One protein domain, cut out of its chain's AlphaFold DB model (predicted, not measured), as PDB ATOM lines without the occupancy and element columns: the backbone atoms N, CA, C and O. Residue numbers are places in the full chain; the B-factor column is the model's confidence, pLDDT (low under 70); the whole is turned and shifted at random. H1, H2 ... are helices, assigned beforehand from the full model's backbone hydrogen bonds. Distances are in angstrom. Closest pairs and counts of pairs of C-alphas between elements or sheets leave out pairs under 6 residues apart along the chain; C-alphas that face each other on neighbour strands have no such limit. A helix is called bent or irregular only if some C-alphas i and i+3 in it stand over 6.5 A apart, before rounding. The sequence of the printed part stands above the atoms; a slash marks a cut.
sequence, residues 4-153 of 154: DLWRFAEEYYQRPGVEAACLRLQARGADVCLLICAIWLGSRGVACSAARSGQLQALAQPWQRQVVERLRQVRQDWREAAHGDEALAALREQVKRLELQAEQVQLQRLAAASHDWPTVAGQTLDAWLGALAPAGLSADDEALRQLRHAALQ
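AT A GLANCE: This is residues 4 to 153 of the 154 residues of a protein of Pseudomonas sp. LPB0260 (UniProt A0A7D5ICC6). A long helical hairpin, H4b and H5, reaches out from a head of short helices gathered at one end of it. In the head H3 sits in the middle, with H1, H2, H6 and H7 round it, and the last part of H5, residues 103 to 111, packs on H3. The printed part has 150 residues with seven named helices, H1 to H7 in order, and no named strand; its class is all helix. The whole is compact, with a radius of gyration of the C-alphas of 16.1 A, and spans 56 by 28 by 28 A, the hairpin making much of the length.

IN THESE COORDINATES: H1, residues 4 to 13, begins with C-alpha 4 at (121.419, 113.600, 138.001). H2 is residues 18 to 27, and H3 is residues 32 to 43, 16.4 A long. H4, residues 50 to 77, was assigned as one helix by its hydrogen bonds but is bent: C-alphas 59 and 62 are 6.9 A apart. Its arms are H4a, residues 50 to 59, and H4b, residues 62 to 77, 21.7 A long; H4b is irregular, C-alphas 66 and 69 being 6.6 A apart, with a kink of 29 degrees near residue 69. H5, residues 86 to 113, runs 40.9 A from C-alpha 86 at (149.817, 133.687, 150.614). H6 is residues 125 to 132. H7, residues 142 to 152, ends with C-alpha 152 at (109.977, 127.165, 136.375).

HOW THE PARTS SIT: H3 is the hub. It touches H6 at a shallow tilt of 31 degrees, opposite ways; the closest C-alphas, of Gly 42 and Leu 125, are 3.7 A apart. With residues 36 to 40 alone it touches H1, about perpendicular at 75 degrees, closest at Ala 9 and Ile 36, C-alphas 6.5 A apart. H2 and H7 touch, closest at the C-alphas of Ala 21 and Ala 143, 4.5 A. H4a touches H6, closest at the C-alphas of Ser 53 and Ala 131, 6.2 A. H4b and H5 form a helical hairpin at a shallow tilt of 21 degrees, closest at the C-alphas of Leu 71 and Glu 99, 5.6 A. H4b is apart from H1, H2, H3, H6 and H7. Every O i to N i+4 pair is within hydrogen-bond range in H1, H2, H3, H4a, H5, H6 and H7, and 10 of 12 are in H4b.

THE WHOLE: The two C-alphas farthest apart, of Gly 84 and Ala 121, are 56.5 A apart. The printed part has no cut, and the link from H5 to H6, 11 residues, is long. The mean pLDDT of the printed part is 92.5, and residue 139 alone is under 70.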
ATOM      1  N   ASP A   4     122.314 112.576 138.559       78.44
ATOM      2  CA  ASP A   4     121.419 113.600 138.001       78.44
ATOM      3  C   ASP A   4     121.261 114.843 138.896       78.44
ATOM      4  O   ASP A   4     121.123 115.945 138.374       78.44
ATOM      5  N   LEU A   5     121.317 114.715 140.230       89.19
ATOM      6  CA  LEU A   5     121.089 115.867 141.121       89.19
ATOM      7  C   LEU A   5     122.287 116.825 141.187       89.19
ATOM      8  O   LEU A   5     122.085 118.031 141.229       89.19
ATOM      9  N   TRP A   6     123.525 116.318 141.192       89.88
ATOM     10  CA  TRP A   6     124.711 117.190 141.169       89.88
ATOM     11  C   TRP A   6     124.768 117.996 139.871       89.88
ATOM     12  O   TRP A   6     124.875 119.215 139.907       89.88
ATOM     13  N   ARG A   7     124.596 117.319 138.732       90.12
ATOM     14  CA  ARG A   7     124.555 117.978 137.429       90.12
ATOM     15  C   ARG A   7     123.406 118.984 137.343       90.12
ATOM     16  O   ARG A   7     123.599 120.100 136.876       90.12
ATOM     17  N   PHE A   8     122.227 118.612 137.845       91.81
ATOM     18  CA  PHE A   8     121.114 119.546 137.969       91.81
ATOM     19  C   PHE A   8     121.492 120.759 138.822       91.81
ATOM     20  O   PHE A   8     121.178 121.875 138.436       91.81
ATOM     21  N   ALA A   9     122.168 120.565 139.960       92.12
ATOM     22  CA  ALA A   9     122.602 121.659 140.821       92.12
ATOM     23  C   ALA A   9     123.553 122.612 140.084       92.12
ATOM     24  O   ALA A   9     123.355 123.820 140.162       92.12
ATOM     25  N   GLU A  10     124.525 122.089 139.330       91.44
ATOM     26  CA  GLU A  10     125.451 122.888 138.514       91.44
ATOM     27  C   GLU A  10     124.716 123.709 137.444       91.44
ATOM     28  O   GLU A  10     124.930 124.917 137.336       91.44
ATOM     29  N   GLU A  11     123.819 123.079 136.679       91.38
ATOM     30  CA  GLU A  11     123.016 123.746 135.643       91.38
ATOM     31  C   GLU A  11     122.049 124.773 136.255       91.38
ATOM     32  O   GLU A  11     121.846 125.866 135.725       91.38
ATOM     33  N   TYR A  12     121.459 124.441 137.401       91.69
ATOM     34  CA  TYR A  12     120.527 125.299 138.117       91.69
ATOM     35  C   TYR A  12     121.227 126.525 138.712       91.69
ATOM     36  O   TYR A  12     120.683 127.626 138.645       91.69
ATOM     37  N   TYR A  13     122.452 126.374 139.224       89.50
ATOM     38  CA  TYR A  13     123.232 127.475 139.791       89.50
ATOM     39  C   TYR A  13     123.600 128.543 138.754       89.50
ATOM     40  O   TYR A  13     123.693 129.721 139.088       89.50
ATOM     41  N   GLN A  14     123.753 128.144 137.487       89.88
ATOM     42  CA  GLN A  14     124.032 129.052 136.371       89.88
ATOM     43  C   GLN A  14     122.821 129.908 135.968       89.88
ATOM     44  O   GLN A  14     122.964 130.844 135.177       89.88
ATOM     45  N   ARG A  15     121.619 129.619 136.486       92.31
ATOM     46  CA  ARG A  15     120.419 130.391 136.151       92.31
ATOM     47  C   ARG A  15     120.463 131.782 136.800       92.31
ATOM     48  O   ARG A  15     120.895 131.912 137.951       92.31
ATOM     49  N   PRO A  16     119.961 132.826 136.112       90.62
ATOM     50  CA  PRO A  16     120.005 134.194 136.614       90.62
ATOM     51  C   PRO A  16     119.453 134.333 138.037       90.62
ATOM     52  O   PRO A  16     118.284 134.064 138.315       90.62
ATOM     53  N   GLY A  17     120.317 134.788 138.944       90.62
ATOM     54  CA  GLY A  17     119.952 135.117 140.318       90.62
ATOM     55  C   GLY A  17     119.806 133.935 141.284       90.62
ATOM     56  O   GLY A  17     119.537 134.174 142.463       90.62
ATOM     57  N   VAL A  18     120.040 132.694 140.839       93.25
ATOM     58  CA  VAL A  18     120.074 131.523 141.732       93.25
ATOM     59  C   VAL A  18     121.227 131.627 142.720       93.25
ATOM     60  O   VAL A  18     120.994 131.522 143.921       93.25
ATOM     61  N   GLU A  19     122.442 131.917 142.251       92.56
ATOM     62  CA  GLU A  19     123.613 132.112 143.115       92.56
ATOM     63  C   GLU A  19     123.338 133.136 144.228       92.56
ATOM     64  O   GLU A  19     123.492 132.840 145.414       92.56
ATOM     65  N   ALA A  20     122.846 134.322 143.862       92.31
ATOM     66  CA  ALA A  20     122.550 135.385 144.819       92.31
ATOM     67  C   ALA A  20     121.481 134.970 145.846       92.31
ATOM     68  O   ALA A  20     121.612 135.277 147.032       92.31
ATOM     69  N   ALA A  21     120.432 134.263 145.416       93.50
ATOM     70  CA  ALA A  21     119.398 133.755 146.312       93.50
ATOM     71  C   ALA A  21     119.941 132.677 147.266       93.50
ATOM     72  O   ALA A  21     119.701 132.755 148.474       93.50
ATOM     73  N   CYS A  22     120.729 131.726 146.755       93.00
ATOM     74  CA  CYS A  22     121.404 130.703 147.550       93.00
ATOM     75  C   CYS A  22     122.308 131.328 148.616       93.00
ATOM     76  O   CYS A  22     122.215 130.953 149.781       93.00
ATOM     77  N   LEU A  23     123.115 132.331 148.256       91.12
ATOM     78  CA  LEU A  23     123.996 133.028 149.198       91.12
ATOM     79  C   LEU A  23     123.216 133.742 150.311       91.12
ATOM     80  O   LEU A  23     123.603 133.657 151.478       91.12
ATOM     81  N   ARG A  24     122.094 134.405 149.989       91.69
ATOM     82  CA  ARG A  24     121.232 135.045 151.004       91.69
ATOM     83  C   ARG A  24     120.635 134.029 151.974       91.69
ATOM     84  O   ARG A  24     120.575 134.289 153.174       91.69
ATOM     85  N   LEU A  25     120.194 132.879 151.469       91.06
ATOM     86  CA  LEU A  25     119.635 131.807 152.296       91.06
ATOM     87  C   LEU A  25     120.726 131.148 153.148       91.06
ATOM     88  O   LEU A  25     120.538 130.952 154.347       91.06
ATOM     89  N   GLN A  26     121.897 130.891 152.571       90.19
ATOM     90  CA  GLN A  26     123.062 130.343 153.262       90.19
ATOM     91  C   GLN A  26     123.542 131.250 154.399       90.19
ATOM     92  O   GLN A  26     123.854 130.756 155.480       90.19
ATOM     93  N   ALA A  27     123.543 132.572 154.201       87.50
ATOM     94  CA  ALA A  27     123.875 133.541 155.249       87.50
ATOM     95  C   ALA A  27     122.912 133.483 156.452       87.50
ATOM     96  O   ALA A  27     123.268 133.896 157.551       87.50
ATOM     97  N   ARG A  28     121.707 132.938 156.256       86.75
ATOM     98  CA  ARG A  28     120.692 132.718 157.299       86.75
ATOM     99  C   ARG A  28     120.723 131.291 157.856       86.75
ATOM    100  O   ARG A  28     119.798 130.895 158.558       86.75
ATOM    101  N   GLY A  29     121.759 130.516 157.532       84.19
ATOM    102  CA  GLY A  29     121.926 129.135 157.982       84.19
ATOM    103  C   GLY A  29     121.103 128.111 157.199       84.19
ATOM    104  O   GLY A  29     120.944 126.984 157.660       84.19
ATOM    105  N   ALA A  30     120.559 128.470 156.030       90.50
ATOM    106  CA  ALA A  30     119.843 127.504 155.209       90.50
ATOM    107  C   ALA A  30     120.795 126.460 154.609       90.50
ATOM    108  O   ALA A  30     121.889 126.775 154.131       90.50
ATOM    109  N   ASP A  31     120.328 125.216 154.562       94.19
ATOM    110  CA  ASP A  31     120.975 124.152 153.808       94.19
ATOM    111  C   ASP A  31     120.617 124.283 152.320       94.19
ATOM    112  O   ASP A  31     119.558 123.847 151.864       94.19
ATOM    113  N   VAL A  32     121.510 124.919 151.561       93.62
ATOM    114  CA  VAL A  32     121.336 125.125 150.117       93.62
ATOM    115  C   VAL A  32     121.251 123.794 149.362       93.62
ATOM    116  O   VAL A  32     120.440 123.680 148.446       93.62
ATOM    117  N   CYS A  33     122.007 122.765 149.760       95.62
ATOM    118  CA  CYS A  33     121.953 121.455 149.105       95.62
ATOM    119  C   CYS A  33     120.570 120.812 149.264       95.62
ATOM    120  O   CYS A  33     120.012 120.265 148.309       95.62
ATOM    121  N   LEU A  34     119.988 120.921 150.458       96.00
ATOM    122  CA  LEU A  34     118.644 120.427 150.734       96.00
ATOM    123  C   LEU A  34     117.571 121.198 149.948       96.00
ATOM    124  O   LEU A  34     116.648 120.583 149.416       96.00
ATOM    125  N   LEU A  35     117.711 122.521 149.812       95.19
ATOM    126  CA  LEU A  35     116.803 123.342 149.001       95.19
ATOM    127  C   LEU A  35     116.893 123.012 147.506       95.19
ATOM    128  O   LEU A  35     115.863 122.876 146.848       95.19
ATOM    129  N   ILE A  36     118.099 122.819 146.965       95.00
ATOM    130  CA  ILE A  36     118.281 122.386 145.571       95.00
ATOM    131  C   ILE A  36     117.651 121.004 145.354       95.00
ATOM    132  O   ILE A  36     116.976 120.786 144.347       95.00
ATOM    133  N   CYS A  37     117.793 120.085 146.313       95.88
ATOM    134  CA  CYS A  37     117.115 118.790 146.268       95.88
ATOM    135  C   CYS A  37     115.584 118.943 146.251       95.88
ATOM    136  O   CYS A  37     114.921 118.300 145.437       95.88
ATOM    137  N   ALA A  38     115.022 119.833 147.077       95.25
ATOM    138  CA  ALA A  38     113.590 120.139 147.080       95.25
ATOM    139  C   ALA A  38     113.102 120.588 145.692       95.25
ATOM    140  O   ALA A  38     112.086 120.109 145.187       95.25
ATOM    141  N   ILE A  39     113.867 121.474 145.052       94.31
ATOM    142  CA  ILE A  39     113.567 122.010 143.724       94.31
ATOM    143  C   ILE A  39     113.639 120.912 142.662       94.31
ATOM    144  O   ILE A  39     112.733 120.798 141.839       94.31
ATOM    145  N   TRP A  40     114.674 120.075 142.707       94.00
ATOM    146  CA  TRP A  40     114.854 118.955 141.785       94.00
ATOM    147  C   TRP A  40     113.747 117.899 141.895       94.00
ATOM    148  O   TRP A  40     113.261 117.387 140.888       94.00
ATOM    149  N   LEU A  41     113.310 117.568 143.112       94.88
ATOM    150  CA  LEU A  41     112.194 116.642 143.324       94.88
ATOM    151  C   LEU A  41     110.866 117.255 142.866       94.88
ATOM    152  O   LEU A  41     110.054 116.575 142.232       94.88
ATOM    153  N   GLY A  42     110.678 118.546 143.144       93.62
ATOM    154  CA  GLY A  42     109.529 119.334 142.712       93.62
ATOM    155  C   GLY A  42     109.385 119.433 141.196       93.62
ATOM    156  O   GLY A  42     108.289 119.243 140.672       93.62
ATOM    157  N   SER A  43     110.484 119.687 140.481       89.88
ATOM    158  CA  SER A  43     110.495 119.787 139.015       89.88
ATOM    159  C   SER A  43     110.244 118.442 138.332       89.88
ATOM    160  O   SER A  43     109.657 118.398 137.255       89.88
ATOM    161  N   ARG A  44     110.615 117.333 138.982       90.12
ATOM    162  CA  ARG A  44     110.354 115.961 138.514       90.12
ATOM    163  C   ARG A  44     108.961 115.436 138.880       90.12
ATOM    164  O   ARG A  44     108.640 114.301 138.535       90.12
ATOM    165  N   GLY A  45     108.148 116.214 139.599       92.94
ATOM    166  CA  GLY A  45     106.809 115.800 140.030       92.94
ATOM    167  C   GLY A  45     106.817 114.683 141.078       92.94
ATOM    168  O   GLY A  45     105.848 113.935 141.195       92.94
ATOM    169  N   VAL A  46     107.904 114.524 141.843       95.00
ATOM    170  CA  VAL A  46     107.977 113.511 142.908       95.00
ATOM    171  C   VAL A  46     106.993 113.881 144.015       95.00
ATOM    172  O   VAL A  46     106.976 115.030 144.460       95.00
ATOM    173  N   ALA A  47     106.185 112.928 144.487       94.69
ATOM    174  CA  ALA A  47     105.219 113.202 145.552       94.69
ATOM    175  C   ALA A  47     105.916 113.607 146.863       94.69
ATOM    176  O   ALA A  47     106.746 112.860 147.396       94.69
ATOM    177  N   CYS A  48     105.544 114.771 147.400       95.88
ATOM    178  CA  CYS A  48     105.988 115.233 148.712       95.88
ATOM    179  C   CYS A  48     105.132 114.595 149.817       95.88
ATOM    180  O   CYS A  48     103.916 114.468 149.687       95.88
ATOM    181  N   SER A  49     105.767 114.186 150.912       95.94
ATOM    182  CA  SER A  49     105.088 113.737 152.131       95.94
ATOM    183  C   SER A  49     105.969 114.030 153.340       95.94
ATOM    184  O   SER A  49     107.193 114.070 153.203       95.94
ATOM    185  N   ALA A  50     105.363 114.162 154.523       95.19
ATOM    186  CA  ALA A  50     106.093 114.415 155.766       95.19
ATOM    187  C   ALA A  50     107.157 113.341 156.065       95.19
ATOM    188  O   ALA A  50     108.238 113.656 156.553       95.19
ATOM    189  N   ALA A  51     106.883 112.077 155.722       96.75
ATOM    190  CA  ALA A  51     107.844 110.989 155.887       96.75
ATOM    191  C   ALA A  51     109.087 111.179 155.000       96.75
ATOM    192  O   ALA A  51     110.214 111.045 155.468       96.75
ATOM    193  N   ARG A  52     108.889 111.541 153.725       97.38
ATOM    194  CA  ARG A  52     109.990 111.741 152.769       97.38
ATOM    195  C   ARG A  52     110.794 113.004 153.067       97.38
ATOM    196  O   ARG A  52     112.020 112.953 153.049       97.38
ATOM    197  N   SER A  53     110.132 114.121 153.371       96.44
ATOM    198  CA  SER A  53     110.833 115.349 153.761       96.44
ATOM    199  C   SER A  53     111.611 115.155 155.064       96.44
ATOM    200  O   SER A  53     112.780 115.531 155.130       96.44
ATOM    201  N   GLY A  54     111.021 114.473 156.051       96.81
ATOM    202  CA  GLY A  54     111.699 114.092 157.289       96.81
ATOM    203  C   GLY A  54     112.922 113.202 157.052       96.81
ATOM    204  O   GLY A  54     113.971 113.437 157.648       96.81
ATOM    205  N   GLN A  55     112.837 112.237 156.129       97.38
ATOM    206  CA  GLN A  55     113.972 111.389 155.752       97.38
ATOM    207  C   GLN A  55     115.136 112.203 155.162       97.38
ATOM    208  O   GLN A  55     116.283 111.992 155.557       97.38
ATOM    209  N   LEU A  56     114.866 113.151 154.254       97.75
ATOM    210  CA  LEU A  56     115.916 114.005 153.677       97.75
ATOM    211  C   LEU A  56     116.538 114.928 154.723       97.75
ATOM    212  O   LEU A  56     117.758 115.063 154.764       97.75
ATOM    213  N   GLN A  57     115.724 115.531 155.596       96.38
ATOM    214  CA  GLN A  57     116.220 116.373 156.686       96.38
ATOM    215  C   GLN A  57     117.113 115.579 157.645       96.38
ATOM    216  O   GLN A  57     118.208 116.033 157.973       96.38
ATOM    217  N   ALA A  58     116.682 114.385 158.062       96.56
ATOM    218  CA  ALA A  58     117.452 113.526 158.957       96.56
ATOM    219  C   ALA A  58     118.784 113.078 158.333       96.56
ATOM    220  O   ALA A  58     119.784 112.958 159.038       96.56
ATOM    221  N   LEU A  59     118.811 112.873 157.013       96.62
ATOM    222  CA  LEU A  59     120.025 112.544 156.269       96.62
ATOM    223  C   LEU A  59     120.976 113.746 156.134       96.62
ATOM    224  O   LEU A  59     122.190 113.592 156.263       96.62
ATOM    225  N   ALA A  60     120.429 114.934 155.866       96.25
ATOM    226  CA  ALA A  60     121.190 116.154 155.603       96.25
ATOM    227  C   ALA A  60     121.764 116.790 156.877       96.25
ATOM    228  O   ALA A  60     122.948 117.121 156.919       96.25
ATOM    229  N   GLN A  61     120.952 116.937 157.930       94.75
ATOM    230  CA  GLN A  61     121.299 117.760 159.095       94.75
ATOM    231  C   GLN A  61     122.622 117.382 159.781       94.75
ATOM    232  O   GLN A  61     123.400 118.294 160.074       94.75
ATOM    233  N   PRO A  62     122.927 116.096 160.057       96.31
ATOM    234  CA  PRO A  62     124.185 115.741 160.709       96.31
ATOM    235  C   PRO A  62     125.394 116.105 159.845       96.31
ATOM    236  O   PRO A  62     126.353 116.687 160.344       96.31
ATOM    237  N   TRP A  63     125.323 115.818 158.541       97.06
ATOM    238  CA  TRP A  63     126.397 116.112 157.594       97.06
ATOM    239  C   TRP A  63     126.615 117.615 157.431       97.06
ATOM    240  O   TRP A  63     127.751 118.088 157.511       97.06
ATOM    241  N   GLN A  64     125.525 118.367 157.284       95.56
ATOM    242  CA  GLN A  64     125.560 119.816 157.169       95.56
ATOM    243  C   GLN A  64     126.254 120.446 158.385       95.56
ATOM    244  O   GLN A  64     127.227 121.179 158.222       95.56
ATOM    245  N   ARG A  65     125.832 120.091 159.608       94.56
ATOM    246  CA  ARG A  65     126.372 120.673 160.854       94.56
ATOM    247  C   ARG A  65     127.803 120.254 161.176       94.56
ATOM    248  O   ARG A  65     128.569 121.021 161.760       94.56
ATOM    249  N   GLN A  66     128.155 119.003 160.893       96.38
ATOM    250  CA  GLN A  66     129.439 118.437 161.317       96.38
ATOM    251  C   GLN A  66     130.542 118.627 160.277       96.38
ATOM    252  O   GLN A  66     131.710 118.655 160.655       96.38
ATOM    253  N   VAL A  67     130.190 118.769 158.998       97.25
ATOM    254  CA  VAL A  67     131.161 118.820 157.899       97.25
ATOM    255  C   VAL A  67     131.070 120.145 157.156       97.25
ATOM    256  O   VAL A  67     131.997 120.948 157.237       97.25
ATOM    257  N   VAL A  68     129.954 120.409 156.473       96.31
ATOM    258  CA  VAL A  68     129.831 121.561 155.563       96.31
ATOM    259  C   VAL A  68     129.956 122.884 156.319       96.31
ATOM    260  O   VAL A  68     130.787 123.721 155.970       96.31
ATOM    261  N   GLU A  69     129.197 123.063 157.402       95.25
ATOM    262  CA  GLU A  69     129.238 124.277 158.226       95.25
ATOM    263  C   GLU A  69     130.610 124.494 158.872       95.25
ATOM    264  O   GLU A  69     131.068 125.630 158.969       95.25
ATOM    265  N   ARG A  70     131.312 123.422 159.259       96.50
ATOM    266  CA  ARG A  70     132.653 123.522 159.857       96.50
ATOM    267  C   ARG A  70     133.694 123.986 158.846       96.50
ATOM    268  O   ARG A  70     134.462 124.895 159.148       96.50
ATOM    269  N   LEU A  71     133.690 123.411 157.645       97.38
ATOM    270  CA  LEU A  71     134.582 123.828 156.559       97.38
ATOM    271  C   LEU A  71     134.301 125.274 156.139       97.38
ATOM    272  O   LEU A  71     135.224 126.076 155.982       97.38
ATOM    273  N   ARG A  72     133.019 125.626 156.035       95.69
ATOM    274  CA  ARG A  72     132.578 126.980 155.713       95.69
ATOM    275  C   ARG A  72     133.026 127.998 156.751       95.69
ATOM    276  O   ARG A  72     133.522 129.052 156.363       95.69
ATOM    277  N   GLN A  73     132.885 127.676 158.037       95.75
ATOM    278  CA  GLN A  73     133.330 128.539 159.127       95.75
ATOM    279  C   GLN A  73     134.836 128.798 159.026       95.75
ATOM    280  O   GLN A  73     135.241 129.951 158.962       95.75
ATOM    281  N   VAL A  74     135.653 127.748 158.873       97.06
ATOM    282  CA  VAL A  74     137.112 127.889 158.698       97.06
ATOM    283  C   VAL A  74     137.446 128.793 157.507       97.06
ATOM    284  O   VAL A  74     138.251 129.717 157.622       97.06
ATOM    285  N   ARG A  75     136.797 128.583 156.355       96.62
ATOM    286  CA  ARG A  75     137.016 129.419 155.166       96.62
ATOM    287  C   ARG A  75     136.613 130.880 155.386       96.62
ATOM    288  O   ARG A  75     137.233 131.776 154.800       96.62
ATOM    289  N   GLN A  76     135.546 131.127 156.142       95.25
ATOM    290  CA  GLN A  76     135.069 132.473 156.458       95.25
ATOM    291  C   GLN A  76     136.007 133.172 157.445       95.25
ATOM    292  O   GLN A  76     136.407 134.302 157.171       95.25
ATOM    293  N   ASP A  77     136.433 132.482 158.502       96.69
ATOM    294  CA  ASP A  77     137.343 133.004 159.528       96.69
ATOM    295  C   ASP A  77     138.693 133.420 158.934       96.69
ATOM    296  O   ASP A  77     139.263 134.445 159.302       96.69
ATOM    297  N   TRP A  78     139.191 132.666 157.951       97.25
ATOM    298  CA  TRP A  78     140.464 132.966 157.289       97.25
ATOM    299  C   TRP A  78     140.377 134.064 156.227       97.25
ATOM    300  O   TRP A  78     141.404 134.426 155.658       97.25
ATOM    301  N   ARG A  79     139.185 134.595 155.912       94.75
ATOM    302  CA  ARG A  79     139.003 135.524 154.785       94.75
ATOM    303  C   ARG A  79     139.874 136.773 154.902       94.75
ATOM    304  O   ARG A  79     140.529 137.117 153.927       94.75
ATOM    305  N   GLU A  80     139.875 137.438 156.054       96.00
ATOM    306  CA  GLU A  80     140.633 138.684 156.230       96.00
ATOM    307  C   GLU A  80     142.141 138.411 156.314       96.00
ATOM    308  O   GLU A  80     142.916 139.036 155.594       96.00
ATOM    309  N   ALA A  81     142.551 137.414 157.110       94.38
ATOM    310  CA  ALA A  81     143.957 137.053 157.306       94.38
ATOM    311  C   ALA A  81     144.653 136.586 156.013       94.38
ATOM    312  O   ALA A  81     145.827 136.880 155.806       94.38
ATOM    313  N   ALA A  82     143.925 135.922 155.111       95.38
ATOM    314  CA  ALA A  82     144.460 135.449 153.835       95.38
ATOM    315  C   ALA A  82     144.909 136.573 152.875       95.38
ATOM    316  O   ALA A  82     145.634 136.286 151.930       95.38
ATOM    317  N   HIS A  83     144.519 137.838 153.083       94.06
ATOM    318  CA  HIS A  83     144.980 138.938 152.219       94.06
ATOM    319  C   HIS A  83     146.472 139.254 152.389       94.06
ATOM    320  O   HIS A  83     147.092 139.756 151.457       94.06
ATOM    321  N   GLY A  84     147.033 138.998 153.576       94.81
ATOM    322  CA  GLY A  84     148.435 139.283 153.899       94.81
ATOM    323  C   GLY A  84     149.330 138.046 153.981       94.81
ATOM    324  O   GLY A  84     150.520 138.187 154.244       94.81
ATOM    325  N   ASP A  85     148.769 136.851 153.787       97.44
ATOM    326  CA  ASP A  85     149.458 135.569 153.943       97.44
ATOM    327  C   ASP A  85     149.090 134.635 152.779       97.44
ATOM    328  O   ASP A  85     148.015 134.030 152.746       97.44
ATOM    329  N   GLU A  86     150.000 134.521 151.808       96.69
ATOM    330  CA  GLU A  86     149.817 133.687 150.614       96.69
ATOM    331  C   GLU A  86     149.694 132.193 150.948       96.69
ATOM    332  O   GLU A  86     148.936 131.469 150.295       96.69
ATOM    333  N   ALA A  87     150.398 131.717 151.981       97.75
ATOM    334  CA  ALA A  87     150.315 130.325 152.407       97.75
ATOM    335  C   ALA A  87     148.927 130.033 152.994       97.75
ATOM    336  O   ALA A  87     148.302 129.021 152.654       97.75
ATOM    337  N   LEU A  88     148.395 130.952 153.805       97.50
ATOM    338  CA  LEU A  88     147.031 130.865 154.320       97.50
ATOM    339  C   LEU A  88     145.984 130.996 153.207       97.50
ATOM    340  O   LEU A  88     144.991 130.266 153.220       97.50
ATOM    341  N   ALA A  89     146.201 131.862 152.215       97.56
ATOM    342  CA  ALA A  89     145.325 131.972 151.048       97.56
ATOM    343  C   ALA A  89     145.239 130.648 150.271       97.56
ATOM    344  O   ALA A  89     144.141 130.198 149.925       97.56
ATOM    345  N   ALA A  90     146.376 129.974 150.066       97.88
ATOM    346  CA  ALA A  90     146.422 128.665 149.422       97.88
ATOM    347  C   ALA A  90     145.688 127.588 150.239       97.88
ATOM    348  O   ALA A  90     144.933 126.792 149.674       97.88
ATOM    349  N   LEU A  91     145.856 127.568 151.567       98.25
ATOM    350  CA  LEU A  91     145.110 126.664 152.453       98.25
ATOM    351  C   LEU A  91     143.605 126.952 152.424       98.25
ATOM    352  O   LEU A  91     142.794 126.030 152.350       98.25
ATOM    353  N   ARG A  92     143.211 128.226 152.417       97.81
ATOM    354  CA  ARG A  92     141.807 128.635 152.335       97.81
ATOM    355  C   ARG A  92     141.139 128.145 151.048       97.81
ATOM    356  O   ARG A  92     139.994 127.694 151.096       97.81
ATOM    357  N   GLU A  93     141.837 128.185 149.913       97.88
ATOM    358  CA  GLU A  93     141.307 127.639 148.657       97.88
ATOM    359  C   GLU A  93     141.199 126.104 148.701       97.88
ATOM    360  O   GLU A  93     140.251 125.528 148.167       97.88
ATOM    361  N   GLN A  94     142.107 125.413 149.403       98.31
ATOM    362  CA  GLN A  94     141.965 123.974 149.660       98.31
ATOM    363  C   GLN A  94     140.712 123.664 150.488       98.31
ATOM    364  O   GLN A  94     139.949 122.775 150.110       98.31
ATOM    365  N   VAL A  95     140.453 124.431 151.553       98.00
ATOM    366  CA  VAL A  95     139.232 124.296 152.366       98.00
ATOM    367  C   VAL A  95     137.984 124.554 151.525       98.00
ATOM    368  O   VAL A  95     137.029 123.791 151.618       98.00
ATOM    369  N   LYS A  96     137.994 125.571 150.655       97.25
ATOM    370  CA  LYS A  96     136.880 125.849 149.736       97.25
ATOM    371  C   LYS A  96     136.584 124.667 148.809       97.25
ATOM    372  O   LYS A  96     135.424 124.308 148.631       97.25
ATOM    373  N   ARG A  97     137.615 124.043 148.229       97.81
ATOM    374  CA  ARG A  97     137.437 122.845 147.389       97.81
ATOM    375  C   ARG A  97     136.873 121.673 148.188       97.81
ATOM    376  O   ARG A  97     136.002 120.972 147.687       97.81
ATOM    377  N   LEU A  98     137.336 121.488 149.424       98.19
ATOM    378  CA  LEU A  98     136.828 120.439 150.304       98.19
ATOM    379  C   LEU A  98     135.373 120.696 150.735       98.19
ATOM    380  O   LEU A  98     134.587 119.756 150.785       98.19
ATOM    381  N   GLU A  99     134.993 121.953 150.995       97.00
ATOM    382  CA  GLU A  99     133.599 122.354 151.247       97.00
ATOM    383  C   GLU A  99     132.709 121.970 150.061       97.00
ATOM    384  O   GLU A  99     131.709 121.283 150.254       97.00
ATOM    385  N   LEU A 100     133.118 122.314 148.834       95.19
ATOM    386  CA  LEU A 100     132.370 121.973 147.620       95.19
ATOM    387  C   LEU A 100     132.234 120.453 147.425       95.19
ATOM    388  O   LEU A 100     131.167 119.954 147.077       95.19
ATOM    389  N   GLN A 101     133.301 119.693 147.685       96.69
ATOM    390  CA  GLN A 101     133.250 118.229 147.655       96.69
ATOM    391  C   GLN A 101     132.294 117.668 148.718       96.69
ATOM    392  O   GLN A 101     131.559 116.717 148.449       96.69
ATOM    393  N   ALA A 102     132.264 118.252 149.919       97.12
ATOM    394  CA  ALA A 102     131.336 117.844 150.969       97.12
ATOM    395  C   ALA A 102     129.869 118.120 150.588       97.12
ATOM    396  O   ALA A 102     129.009 117.273 150.842       97.12
ATOM    397  N   GLU A 103     129.587 119.253 149.943       95.50
ATOM    398  CA  GLU A 103     128.270 119.582 149.379       95.50
ATOM    399  C   GLU A 103     127.872 118.599 148.265       95.50
ATOM    400  O   GLU A 103     126.755 118.075 148.253       95.50
ATOM    401  N   GLN A 104     128.807 118.244 147.378       95.50
ATOM    402  CA  GLN A 104     128.579 117.233 146.343       95.50
ATOM    403  C   GLN A 104     128.208 115.865 146.943       95.50
ATOM    404  O   GLN A 104     127.246 115.236 146.497       95.50
ATOM    405  N   VAL A 105     128.923 115.413 147.979       96.31
ATOM    406  CA  VAL A 105     128.603 114.165 148.698       96.31
ATOM    407  C   VAL A 105     127.202 114.225 149.309       96.31
ATOM    408  O   VAL A 105     126.465 113.235 149.269       96.31
ATOM    409  N   GLN A 106     126.803 115.373 149.857       96.94
ATOM    410  CA  GLN A 106     125.461 115.552 150.401       96.94
ATOM    411  C   GLN A 106     124.390 115.398 149.318       96.94
ATOM    412  O   GLN A 106     123.447 114.623 149.496       96.94
ATOM    413  N   LEU A 107     124.554 116.075 148.178       96.56
ATOM    414  CA  LEU A 107     123.633 115.973 147.045       96.56
ATOM    415  C   LEU A 107     123.543 114.537 146.513       96.56
ATOM    416  O   LEU A 107     122.446 114.040 146.273       96.56
ATOM    417  N   GLN A 108     124.662 113.819 146.411       95.38
ATOM    418  CA  GLN A 108     124.659 112.409 146.002       95.38
ATOM    419  C   GLN A 108     123.860 111.521 146.966       95.38
ATOM    420  O   GLN A 108     123.082 110.673 146.528       95.38
ATOM    421  N   ARG A 109     124.005 111.728 148.281       96.00
ATOM    422  CA  ARG A 109     123.243 110.984 149.299       96.00
ATOM    423  C   ARG A 109     121.747 111.281 149.222       96.00
ATOM    424  O   ARG A 109     120.943 110.354 149.291       96.00
ATOM    425  N   LEU A 110     121.374 112.548 149.035       97.00
ATOM    426  CA  LEU A 110     119.980 112.964 148.855       97.00
ATOM    427  C   LEU A 110     119.366 112.350 147.586       97.00
ATOM    428  O   LEU A 110     118.245 111.838 147.622       97.00
ATOM    429  N   ALA A 111     120.113 112.338 146.479       95.38
ATOM    430  CA  ALA A 111     119.687 111.712 145.229       95.38
ATOM    431  C   ALA A 111     119.496 110.198 145.374       95.38
ATOM    432  O   ALA A 111     118.500 109.657 144.900       95.38
ATOM    433  N   ALA A 112     120.419 109.518 146.057       95.19
ATOM    434  CA  ALA A 112     120.316 108.086 146.317       95.19
ATOM    435  C   ALA A 112     119.095 107.750 147.188       95.19
ATOM    436  O   ALA A 112     118.341 106.838 146.862       95.19
ATOM    437  N   ALA A 113     118.848 108.523 148.251       95.62
ATOM    438  CA  ALA A 113     117.714 108.307 149.154       95.62
ATOM    439  C   ALA A 113     116.341 108.509 148.488       95.62
ATOM    440  O   ALA A 113     115.345 107.962 148.959       95.62
ATOM    441  N   SER A 114     116.292 109.289 147.407       94.94
ATOM    442  CA  SER A 114     115.068 109.642 146.680       94.94
ATOM    443  C   SER A 114     114.942 108.973 145.307       94.94
ATOM    444  O   SER A 114     114.032 109.307 144.547       94.94
ATOM    445  N   HIS A 115     115.834 108.031 144.982       92.06
ATOM    446  CA  HIS A 115     115.956 107.455 143.641       92.06
ATOM    447  C   HIS A 115     114.653 106.825 143.129       92.06
ATOM    448  O   HIS A 115     114.211 107.153 142.029       92.06
ATOM    449  N   ASP A 116     114.022 105.991 143.961       91.75
ATOM    450  CA  ASP A 116     112.860 105.170 143.596       91.75
ATOM    451  C   ASP A 116     111.520 105.792 144.014       91.75
ATOM    452  O   ASP A 116     110.496 105.113 144.119       91.75
ATOM    453  N   TRP A 117     111.502 107.090 144.323       94.81
ATOM    454  CA  TRP A 117     110.271 107.720 144.775       94.81
ATOM    455  C   TRP A 117     109.290 107.948 143.621       94.81
ATOM    456  O   TRP A 117     109.665 108.517 142.595       94.81
ATOM    457  N   PRO A 118     108.010 107.565 143.796       93.00
ATOM    458  CA  PRO A 118     107.005 107.713 142.761       93.00
ATOM    459  C   PRO A 118     106.705 109.185 142.484       93.00
ATOM    460  O   PRO A 118     106.632 110.025 143.396       93.00
ATOM    461  N   THR A 119     106.473 109.460 141.207       92.56
ATOM    462  CA  THR A 119     105.957 110.728 140.708       92.56
ATOM    463  C   THR A 119     104.432 110.732 140.728       92.56
ATOM    464  O   THR A 119     103.782 109.686 140.764       92.56
ATOM    465  N   VAL A 120     103.851 111.926 140.748       89.88
ATOM    466  CA  VAL A 120     102.404 112.145 140.689       89.88
ATOM    467  C   VAL A 120     102.074 113.152 139.598       89.88
ATOM    468  O   VAL A 120     102.905 113.976 139.224       89.88
ATOM    469  N   ALA A 121     100.845 113.086 139.085       82.06
ATOM    470  CA  ALA A 121     100.338 114.107 138.182       82.06
ATOM    471  C   ALA A 121     100.145 115.426 138.949       82.06
ATOM    472  O   ALA A 121      99.480 115.453 139.985       82.06
ATOM    473  N   GLY A 122     100.716 116.514 138.430       78.81
ATOM    474  CA  GLY A 122     100.631 117.850 139.023       78.81
ATOM    475  C   GLY A 122     101.970 118.384 139.535       78.81
ATOM    476  O   GLY A 122     102.993 117.702 139.525       78.81
ATOM    477  N   GLN A 123     101.966 119.646 139.959       82.06
ATOM    478  CA  GLN A 123     103.164 120.341 140.423       82.06
ATOM    479  C   GLN A 123     103.392 120.087 141.916       82.06
ATOM    480  O   GLN A 123     102.526 120.380 142.735       82.06
ATOM    481  N   THR A 124     104.570 119.577 142.285       92.25
ATOM    482  CA  THR A 124     104.923 119.282 143.688       92.25
ATOM    483  C   THR A 124     105.970 120.241 144.265       92.25
ATOM    484  O   THR A 124     106.358 120.105 145.424       92.25
ATOM    485  N   LEU A 125     106.404 121.239 143.484       91.94
ATOM    486  CA  LEU A 125     107.453 122.194 143.853       91.94
ATOM    487  C   LEU A 125     107.151 122.957 145.148       91.94
ATOM    488  O   LEU A 125     107.995 122.990 146.040       91.94
ATOM    489  N   ASP A 126     105.946 123.515 145.283       90.94
ATOM    490  CA  ASP A 126     105.567 124.279 146.480       90.94
ATOM    491  C   ASP A 126     105.501 123.400 147.726       90.94
ATOM    492  O   ASP A 126     105.926 123.810 148.805       90.94
ATOM    493  N   ALA A 127     105.034 122.159 147.570       92.75
ATOM    494  CA  ALA A 127     104.991 121.200 148.664       92.75
ATOM    495  C   ALA A 127     106.403 120.828 149.138       92.75
ATOM    496  O   ALA A 127     106.632 120.696 150.338       92.75
ATOM    497  N   TRP A 128     107.360 120.670 148.220       95.12
ATOM    498  CA  TRP A 128     108.752 120.377 148.567       95.12
ATOM    499  C   TRP A 128     109.474 121.570 149.187       95.12
ATOM    500  O   TRP A 128     110.112 121.410 150.228       95.12
ATOM    501  N   LEU A 129     109.348 122.760 148.594       92.06
ATOM    502  CA  LEU A 129     109.941 123.980 149.143       92.06
ATOM    503  C   LEU A 129     109.362 124.303 150.523       92.06
ATOM    504  O   LEU A 129     110.128 124.573 151.438       92.06
ATOM    505  N   GLY A 130     108.046 124.193 150.713       90.31
ATOM    506  CA  GLY A 130     107.417 124.402 152.019       90.31
ATOM    507  C   GLY A 130     107.842 123.373 153.071       90.31
ATOM    508  O   GLY A 130     107.994 123.719 154.238       90.31
ATOM    509  N   ALA A 131     108.075 122.117 152.674       92.12
ATOM    510  CA  ALA A 131     108.476 121.059 153.600       92.12
ATOM    511  C   ALA A 131     109.964 121.093 153.987       92.12
ATOM    512  O   ALA A 131     110.322 120.566 155.040       92.12
ATOM    513  N   LEU A 132     110.837 121.641 153.135       92.50
ATOM    514  CA  LEU A 132     112.293 121.632 153.328       92.50
ATOM    515  C   LEU A 132     112.903 123.022 153.550       92.50
ATOM    516  O   LEU A 132     114.085 123.109 153.888       92.50
ATOM    517  N   ALA A 133     112.127 124.098 153.403       88.00
ATOM    518  CA  ALA A 133     112.559 125.426 153.812       88.00
ATOM    519  C   ALA A 133     112.871 125.455 155.322       88.00
ATOM    520  O   ALA A 133     112.148 124.848 156.118       88.00
ATOM    521  N   PRO A 134     113.936 126.160 155.743       81.62
ATOM    522  CA  PRO A 134     114.231 126.346 157.157       81.62
ATOM    523  C   PRO A 134     113.049 126.942 157.928       81.62
ATOM    524  O   PRO A 134     112.322 127.801 157.426       81.62
ATOM    525  N   ALA A 135     112.889 126.516 159.182       73.81
ATOM    526  CA  ALA A 135     111.857 127.048 160.062       73.81
ATOM    527  C   ALA A 135     111.996 128.576 160.198       73.81
ATOM    528  O   ALA A 135     113.073 129.083 160.507       73.81
ATOM    529  N   GLY A 136     110.905 129.307 159.953       71.06
ATOM    530  CA  GLY A 136     110.874 130.775 159.997       71.06
ATOM    531  C   GLY A 136     111.091 131.477 158.651       71.06
ATOM    532  O   GLY A 136     110.948 132.696 158.581       71.06
ATOM    533  N   LEU A 137     111.378 130.745 157.570       77.38
ATOM    534  CA  LEU A 137     111.272 131.276 156.211       77.38
ATOM    535  C   LEU A 137     109.826 131.167 155.718       77.38
ATOM    536  O   LEU A 137     109.269 130.074 155.642       77.38
ATOM    537  N   SER A 138     109.221 132.304 155.374       72.69
ATOM    538  CA  SER A 138     107.927 132.320 154.683       72.69
ATOM    539  C   SER A 138     108.094 131.860 153.233       72.69
ATOM    540  O   SER A 138     109.128 132.111 152.615       72.69
ATOM    541  N   ALA A 139     107.046 131.274 152.653       68.56
ATOM    542  CA  ALA A 139     106.967 131.034 151.212       68.56
ATOM    543  C   ALA A 139     107.110 132.331 150.382       68.56
ATOM    544  O   ALA A 139     107.526 132.282 149.225       68.56
ATOM    545  N   ASP A 140     106.814 133.487 150.986       72.94
ATOM    546  CA  ASP A 140     106.980 134.815 150.383       72.94
ATOM    547  C   ASP A 140     108.402 135.375 150.477       72.94
ATOM    548  O   ASP A 140     108.662 136.474 149.976       72.94
ATOM    549  N   ASP A 141     109.332 134.648 151.102       88.38
ATOM    550  CA  ASP A 141     110.725 135.066 151.161       88.38
ATOM    551  C   ASP A 141     111.266 135.283 149.745       88.38
ATOM    552  O   ASP A 141     111.159 134.425 148.867       88.38
ATOM    553  N   GLU A 142     111.839 136.461 149.506       89.56
ATOM    554  CA  GLU A 142     112.288 136.864 148.177       89.56
ATOM    555  C   GLU A 142     113.296 135.878 147.582       89.56
ATOM    556  O   GLU A 142     113.209 135.552 146.399       89.56
ATOM    557  N   ALA A 143     114.219 135.355 148.395       90.31
ATOM    558  CA  ALA A 143     115.197 134.392 147.915       90.31
ATOM    559  C   ALA A 143     114.532 133.057 147.549       90.31
ATOM    560  O   ALA A 143     114.837 132.505 146.494       90.31
ATOM    561  N   LEU A 144     113.573 132.571 148.344       89.44
ATOM    562  CA  LEU A 144     112.815 131.360 148.001       89.44
ATOM    563  C   LEU A 144     111.948 131.548 146.750       89.44
ATOM    564  O   LEU A 144     111.918 130.660 145.897       89.44
ATOM    565  N   ARG A 145     111.296 132.707 146.587       90.38
ATOM    566  CA  ARG A 145     110.539 133.032 145.365       90.38
ATOM    567  C   ARG A 145     111.440 133.084 144.139       90.38
ATOM    568  O   ARG A 145     111.051 132.580 143.088       90.38
ATOM    569  N   GLN A 146     112.642 133.641 144.270       91.81
ATOM    570  CA  GLN A 146     113.618 133.690 143.187       91.81
ATOM    571  C   GLN A 146     114.086 132.288 142.779       91.81
ATOM    572  O   GLN A 146     114.108 131.989 141.586       91.81
ATOM    573  N   LEU A 147     114.367 131.405 143.745       91.88
ATOM    574  CA  LEU A 147     114.679 130.005 143.455       91.88
ATOM    575  C   LEU A 147     113.500 129.300 142.762       91.88
ATOM    576  O   LEU A 147     113.657 128.692 141.700       91.88
ATOM    577  N   ARG A 148     112.286 129.440 143.299       90.94
ATOM    578  CA  ARG A 148     111.078 128.877 142.684       90.94
ATOM    579  C   ARG A 148     110.903 129.350 141.241       90.94
ATOM    580  O   ARG A 148     110.702 128.530 140.354       90.94
ATOM    581  N   HIS A 149     111.003 130.654 140.999       90.69
ATOM    582  CA  HIS A 149     110.867 131.231 139.666       90.69
ATOM    583  C   HIS A 149     111.930 130.688 138.709       90.69
ATOM    584  O   HIS A 149     111.596 130.213 137.625       90.69
ATOM    585  N   ALA A 150     113.195 130.665 139.139       90.38
ATOM    586  CA  ALA A 150     114.282 130.111 138.346       90.38
ATOM    587  C   ALA A 150     114.063 128.632 138.005       90.38
ATOM    588  O   ALA A 150     114.508 128.203 136.952       90.38
ATOM    589  N   ALA A 151     113.373 127.853 138.845       87.06
ATOM    590  CA  ALA A 151     113.067 126.446 138.578       87.06
ATOM    591  C   ALA A 151     111.982 126.241 137.509       87.06
ATOM    592  O   ALA A 151     111.960 125.197 136.861       87.06
ATOM    593  N   LEU A 152     111.091 127.220 137.330       85.31
ATOM    594  CA  LEU A 152     109.977 127.165 136.375       85.31
ATOM    595  C   LEU A 152     110.344 127.697 134.987       85.31
ATOM    596  O   LEU A 152     109.664 127.386 134.012       85.31
ATOM    597  N   GLN A 153     111.417 128.479 134.884       75.25
ATOM    598  CA  GLN A 153     111.979 128.879 133.600       75.25
ATOM    599  C   GLN A 153     112.704 127.668 132.996       75.25
ATOM    600  O   GLN A 153     113.713 127.210 133.537       75.25
TER     601      GLN A 153